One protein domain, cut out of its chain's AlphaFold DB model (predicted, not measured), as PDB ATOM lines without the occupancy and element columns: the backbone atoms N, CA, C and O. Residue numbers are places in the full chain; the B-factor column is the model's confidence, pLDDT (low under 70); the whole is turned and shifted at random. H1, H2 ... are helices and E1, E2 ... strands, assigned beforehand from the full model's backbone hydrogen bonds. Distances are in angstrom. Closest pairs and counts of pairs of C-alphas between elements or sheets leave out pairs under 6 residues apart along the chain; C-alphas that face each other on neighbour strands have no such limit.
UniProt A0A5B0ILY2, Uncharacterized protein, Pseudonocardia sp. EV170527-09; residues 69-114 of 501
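AT A GLANCE: This is residues 69 to 114 of the 501 residues of an uncharacterized protein of Pseudonocardia sp. EV170527-09 (UniProt A0A5B0ILY2). This domain has little regular structure: loops make most of it, with a small two-stranded hairpin, E1 and E2, towards one end and a short helix, H1, towards the other. The long loop 85 to 104 joins E2 to H1. The printed part has 46 residues, with E1, E2 and H1 in that order; the sheet E1 - E2 is antiparallel and the class is mixed, with only 15 residues in named elements. It is compact, with a radius of gyration of the C-alphas of 10.7 A, and elongated, spanning 34 by 18 by 13 A.

HOW THE PARTS SIT: E1, residues 69 to 71, and E2, residues 81 to 84, form an antiparallel hairpin at 135 degrees. C-alphas 71 and 81 face each other at 4.2 A; N 70 and O 82 are within hydrogen-bond range at 2.8 A. H1, residues 105 to 112, is apart from E1. In H1 every O i to N i+4 pair is within hydrogen-bond range. Residues 97 to 98 pair antiparallel with 101 to 102.

IN THESE COORDINATES: E1 begins at C-alpha 69 (40.198, -42.469, 35.702) and measures 6.5 A, E2 9.4 A. H1 measures 10.4 A and ends at C-alpha 112 (16.490, -38.322, 35.008).

THE WHOLE: The C-alphas farthest apart, of Ala 87 and Gly 114, are 33.9 A apart. The printed part has no cut. The link E1 to E2 is short, E2 to H1 long. Mean pLDDT of the printed part is 84.4; residue 87 is under 70.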
ATOM      1  N   LEU A  69      41.186 -42.436  36.782       83.94
ATOM      2  CA  LEU A  69      40.198 -42.469  35.702       83.94
ATOM      3  C   LEU A  69      38.793 -42.566  36.306       83.94
ATOM      4  O   LEU A  69      38.376 -43.622  36.778       83.94
ATOM      5  N   VAL A  70      38.039 -41.469  36.266       85.19
ATOM      6  CA  VAL A  70      36.669 -41.396  36.791       85.19
ATOM      7  C   VAL A  70      35.671 -41.650  35.660       85.19
ATOM      8  O   VAL A  70      35.634 -40.918  34.669       85.19
ATOM      9  N   ALA A  71      34.833 -42.680  35.794       88.69
ATOM     10  CA  ALA A  71      33.799 -43.002  34.807       88.69
ATOM     11  C   ALA A  71      32.683 -41.939  34.764       88.69
ATOM     12  O   ALA A  71      32.237 -41.434  35.799       88.69
ATOM     13  N   CYS A  72      32.193 -41.608  33.564       91.94
ATOM     14  CA  CYS A  72      31.108 -40.645  33.395       91.94
ATOM     15  C   CYS A  72      29.765 -41.191  33.921       91.94
ATOM     16  O   CYS A  72      29.230 -42.173  33.410       91.94
ATOM     17  N   GLN A  73      29.164 -40.493  34.891       91.56
ATOM     18  CA  GLN A  73      27.906 -40.880  35.553       91.56
ATOM     19  C   GLN A  73      26.645 -40.395  34.807       91.56
ATOM     20  O   GLN A  73      25.633 -40.074  35.431       91.56
ATOM     21  N   PHE A  74      26.686 -40.276  33.475       90.50
ATOM     22  CA  PHE A  74      25.500 -39.875  32.710       90.50
ATOM     23  C   PHE A  74      24.462 -41.021  32.691       90.50
ATOM     24  O   PHE A  74      24.847 -42.171  32.449       90.50
ATOM     25  N   PRO A  75      23.163 -40.749  32.937       83.38
ATOM     26  CA  PRO A  75      22.119 -41.777  32.918       83.38
ATOM     27  C   PRO A  75      22.081 -42.494  31.560       83.38
ATOM     28  O   PRO A  75      21.967 -41.844  30.524       83.38
ATOM     29  N   GLY A  76      22.200 -43.826  31.562       83.19
ATOM     30  CA  GLY A  76      22.317 -44.643  30.342       83.19
ATOM     31  C   GLY A  76      23.698 -45.267  30.103       83.19
ATOM     32  O   GLY A  76      23.843 -46.021  29.149       83.19
ATOM     33  N   GLY A  77      24.683 -45.010  30.976       82.12
ATOM     34  CA  GLY A  77      25.987 -45.684  30.965       82.12
ATOM     35  C   GLY A  77      26.899 -45.189  29.841       82.12
ATOM     36  O   GLY A  77      26.910 -45.726  28.738       82.12
ATOM     37  N   CYS A  78      27.692 -44.152  30.112       86.94
ATOM     38  CA  CYS A  78      28.700 -43.679  29.167       86.94
ATOM     39  C   CYS A  78      29.990 -44.497  29.307       86.94
ATOM     40  O   CYS A  78      30.524 -44.604  30.406       86.94
ATOM     41  N   ALA A  79      30.528 -45.013  28.199       85.81
ATOM     42  CA  ALA A  79      31.789 -45.762  28.201       85.81
ATOM     43  C   ALA A  79      33.044 -44.885  28.408       85.81
ATOM     44  O   ALA A  79      34.139 -45.418  28.556       85.81
ATOM     45  N   ASN A  80      32.908 -43.552  28.423       86.50
ATOM     46  CA  ASN A  80      34.052 -42.649  28.538       86.50
ATOM     47  C   ASN A  80      34.414 -42.377  30.005       86.50
ATOM     48  O   ASN A  80      33.567 -41.985  30.815       86.50
ATOM     49  N   SER A  81      35.701 -42.518  30.315       87.25
ATOM     50  CA  SER A  81      36.333 -42.085  31.562       87.25
ATOM     51  C   SER A  81      37.037 -40.741  31.379       87.25
ATOM     52  O   SER A  81      37.541 -40.435  30.300       87.25
ATOM     53  N   MET A  82      37.077 -39.935  32.436       87.19
ATOM     54  CA  MET A  82      37.835 -38.686  32.500       87.19
ATOM     55  C   MET A  82      39.054 -38.873  33.393       87.19
ATOM     56  O   MET A  82      38.938 -39.451  34.471       87.19
ATOM     57  N   GLU A  83      40.198 -38.344  32.981       85.38
ATOM     58  CA  GLU A  83      41.385 -38.277  33.831       85.38
ATOM     59  C   GLU A  83      41.233 -37.124  34.828       85.38
ATOM     60  O   GLU A  83      41.020 -35.973  34.438       85.38
ATOM     61  N   TYR A  84      41.313 -37.428  36.125       81.19
ATOM     62  CA  TYR A  84      41.256 -36.433  37.190       81.19
ATOM     63  C   TYR A  84      42.557 -36.437  37.996       81.19
ATOM     64  O   TYR A  84      42.918 -37.434  38.613       81.19
ATOM     65  N   ALA A  85      43.264 -35.304  37.989       73.12
ATOM     66  CA  ALA A  85      44.563 -35.135  38.649       73.12
ATOM     67  C   ALA A  85      44.570 -33.997  39.695       73.12
ATOM     68  O   ALA A  85      45.627 -33.472  40.038       73.12
ATOM     69  N   GLY A  86      43.393 -33.557  40.160       75.19
ATOM     70  CA  GLY A  86      43.235 -32.348  40.983       75.19
ATOM     71  C   GLY A  86      42.844 -32.609  42.442       75.19
ATOM     72  O   GLY A  86      42.241 -33.623  42.767       75.19
ATOM     73  N   ALA A  87      43.134 -31.654  43.331       66.12
ATOM     74  CA  ALA A  87      42.758 -31.681  44.753       66.12
ATOM     75  C   ALA A  87      41.362 -31.068  45.015       66.12
ATOM     76  O   ALA A  87      41.188 -30.227  45.895       66.12
ATOM     77  N   GLY A  88      40.364 -31.453  44.219       78.88
ATOM     78  CA  GLY A  88      38.985 -30.969  44.322       78.88
ATOM     79  C   GLY A  88      37.957 -32.084  44.121       78.88
ATOM     80  O   GLY A  88      38.284 -33.269  44.076       78.88
ATOM     81  N   ARG A  89      36.677 -31.716  44.005       79.25
ATOM     82  CA  ARG A  89      35.619 -32.702  43.756       79.25
ATOM     83  C   ARG A  89      35.702 -33.186  42.299       79.25
ATOM     84  O   ARG A  89      35.635 -32.338  41.405       79.25
ATOM     85  N   PRO A  90      35.803 -34.501  42.037       81.88
ATOM     86  CA  PRO A  90      35.956 -35.010  40.679       81.88
ATOM     87  C   PRO A  90      34.734 -34.660  39.808       81.88
ATOM     88  O   PRO A  90      33.593 -34.679  40.298       81.88
ATOM     89  N   PRO A  91      34.938 -34.323  38.520       84.12
ATOM     90  CA  PRO A  91      33.851 -34.032  37.597       84.12
ATOM     91  C   PRO A  91      33.002 -35.287  37.369       84.12
ATOM     92  O   PRO A  91      33.518 -36.381  37.166       84.12
ATOM     93  N   LYS A  92      31.672 -35.138  37.406       88.00
ATOM     94  CA  LYS A  92      30.733 -36.267  37.264       88.00
ATOM     95  C   LYS A  92      30.402 -36.637  35.814       88.00
ATOM     96  O   LYS A  92      29.980 -37.763  35.558       88.00
ATOM     97  N   TYR A  93      30.558 -35.709  34.867       92.25
ATOM     98  CA  TYR A  93      30.146 -35.892  33.471       92.25
ATOM     99  C   TYR A  93      31.270 -35.503  32.509       92.25
ATOM    100  O   TYR A  93      31.967 -34.528  32.770       92.25
ATOM    101  N   CYS A  94      31.427 -36.243  31.405       88.56
ATOM    102  CA  CYS A  94      32.542 -36.079  30.464       88.56
ATOM    103  C   CYS A  94      32.429 -34.888  29.510       88.56
ATOM    104  O   CYS A  94      33.386 -34.620  28.790       88.56
ATOM    105  N   TYR A  95      31.287 -34.191  29.466       86.75
ATOM    106  CA  TYR A  95      31.002 -33.080  28.543       86.75
ATOM    107  C   TYR A  95      31.157 -33.409  27.048       86.75
ATOM    108  O   TYR A  95      30.994 -32.536  26.195       86.75
ATOM    109  N   GLN A  96      31.403 -34.672  26.704       86.44
ATOM    110  CA  GLN A  96      31.446 -35.148  25.331       86.44
ATOM    111  C   GLN A  96      30.037 -35.489  24.838       86.44
ATOM    112  O   GLN A  96      29.123 -35.770  25.619       86.44
ATOM    113  N   VAL A  97      29.855 -35.436  23.520       85.06
ATOM    114  CA  VAL A  97      28.601 -35.822  22.870       85.06
ATOM    115  C   VAL A  97      28.664 -37.313  22.562       85.06
ATOM    116  O   VAL A  97      29.373 -37.718  21.645       85.06
ATOM    117  N   VAL A  98      27.919 -38.126  23.307       81.69
ATOM    118  CA  VAL A  98      27.839 -39.580  23.100       81.69
ATOM    119  C   VAL A  98      26.397 -39.919  22.723       81.69
ATOM    120  O   VAL A  98      25.452 -39.461  23.357       81.69
ATOM    121  N   GLY A  99      26.198 -40.618  21.602       78.44
ATOM    122  CA  GLY A  99      24.849 -40.905  21.083       78.44
ATOM    123  C   GLY A  99      24.044 -39.671  20.627       78.44
ATOM    124  O   GLY A  99      22.818 -39.726  20.542       78.44
ATOM    125  N   GLY A 100      24.710 -38.546  20.334       83.88
ATOM    126  CA  GLY A 100      24.073 -37.295  19.887       83.88
ATOM    127  C   GLY A 100      23.591 -36.369  21.013       83.88
ATOM    128  O   GLY A 100      23.019 -35.318  20.721       83.88
ATOM    129  N   VAL A 101      23.842 -36.724  22.279       80.88
ATOM    130  CA  VAL A 101      23.496 -35.937  23.474       80.88
ATOM    131  C   VAL A 101      24.769 -35.510  24.199       80.88
ATOM    132  O   VAL A 101      25.678 -36.312  24.384       80.88
ATOM    133  N   MET A 102      24.853 -34.242  24.606       86.12
ATOM    134  CA  MET A 102      25.991 -33.732  25.379       86.12
ATOM    135  C   MET A 102      25.875 -34.168  26.843       86.12
ATOM    136  O   MET A 102      24.876 -33.871  27.500       86.12
ATOM    137  N   HIS A 103      26.904 -34.843  27.355       88.69
ATOM    138  CA  HIS A 103      26.945 -35.333  28.731       88.69
ATOM    139  C   HIS A 103      27.320 -34.217  29.711       88.69
ATOM    140  O   HIS A 103      28.459 -34.126  30.165       88.69
ATOM    141  N   ASP A 104      26.354 -33.365  30.044       87.81
ATOM    142  CA  ASP A 104      26.471 -32.333  31.073       87.81
ATOM    143  C   ASP A 104      25.422 -32.523  32.186       87.81
ATOM    144  O   ASP A 104      24.504 -33.342  32.090       87.81
ATOM    145  N   ARG A 105      25.552 -31.755  33.276       89.50
ATOM    146  CA  ARG A 105      24.627 -31.823  34.421       89.50
ATOM    147  C   ARG A 105      23.183 -31.484  34.037       89.50
ATOM    148  O   ARG A 105      22.262 -31.998  34.669       89.50
ATOM    149  N   VAL A 106      22.982 -30.611  33.050       84.75
ATOM    150  CA  VAL A 106      21.658 -30.104  32.659       84.75
ATOM    151  C   VAL A 106      20.895 -31.168  31.874       84.75
ATOM    152  O   VAL A 106      19.741 -31.449  32.187       84.75
ATOM    153  N   ASN A 107      21.551 -31.819  30.916       83.44
ATOM    154  CA  ASN A 107      21.002 -32.939  30.167       83.44
ATOM    155  C   ASN A 107      20.875 -34.188  31.039       83.44
ATOM    156  O   ASN A 107      19.870 -34.876  30.924       83.44
ATOM    157  N   ALA A 108      21.815 -34.450  31.956       85.56
ATOM    158  CA  ALA A 108      21.695 -35.566  32.896       85.56
ATOM    159  C   ALA A 108      20.454 -35.403  33.780       85.56
ATOM    160  O   ALA A 108      19.674 -36.340  33.922       85.56
ATOM    161  N   LYS A 109      20.224 -34.193  34.312       85.25
ATOM    162  CA  LYS A 109      19.013 -33.890  35.077       85.25
ATOM    163  C   LYS A 109      17.751 -34.022  34.217       85.25
ATOM    164  O   LYS A 109      16.817 -34.676  34.647       85.25
ATOM    165  N   ARG A 110      17.743 -33.500  32.983       85.25
ATOM    166  CA  ARG A 110      16.596 -33.656  32.066       85.25
ATOM    167  C   ARG A 110      16.267 -35.114  31.761       85.25
ATOM    168  O   ARG A 110      15.093 -35.446  31.730       85.25
ATOM    169  N   VAL A 111      17.274 -35.964  31.557       83.88
ATOM    170  CA  VAL A 111      17.066 -37.396  31.296       83.88
ATOM    171  C   VAL A 111      16.527 -38.111  32.539       83.88
ATOM    172  O   VAL A 111      15.611 -38.915  32.412       83.88
ATOM    173  N   VAL A 112      17.036 -37.794  33.738       85.12
ATOM    174  CA  VAL A 112      16.490 -38.322  35.008       85.12
ATOM    175  C   VAL A 112      15.046 -37.861  35.232       85.12
ATOM    176  O   VAL A 112      14.217 -38.660  35.654       85.12
ATOM    177  N   ASP A 113      14.730 -36.616  34.879       84.50
ATOM    178  CA  ASP A 113      13.388 -36.031  34.985       84.50
ATOM    179  C   ASP A 113      12.445 -36.478  33.833       84.50
ATOM    180  O   ASP A 113      11.332 -35.970  33.706       84.50
ATOM    181  N   GLY A 114      12.871 -37.417  32.970       80.94
ATOM    182  CA  GLY A 114      12.063 -37.994  31.882       80.94
ATOM    183  C   GLY A 114      11.923 -37.128  30.617       80.94
ATOM    184  O   GLY A 114      11.155 -37.468  29.719       80.94
TER     185      GLY A 114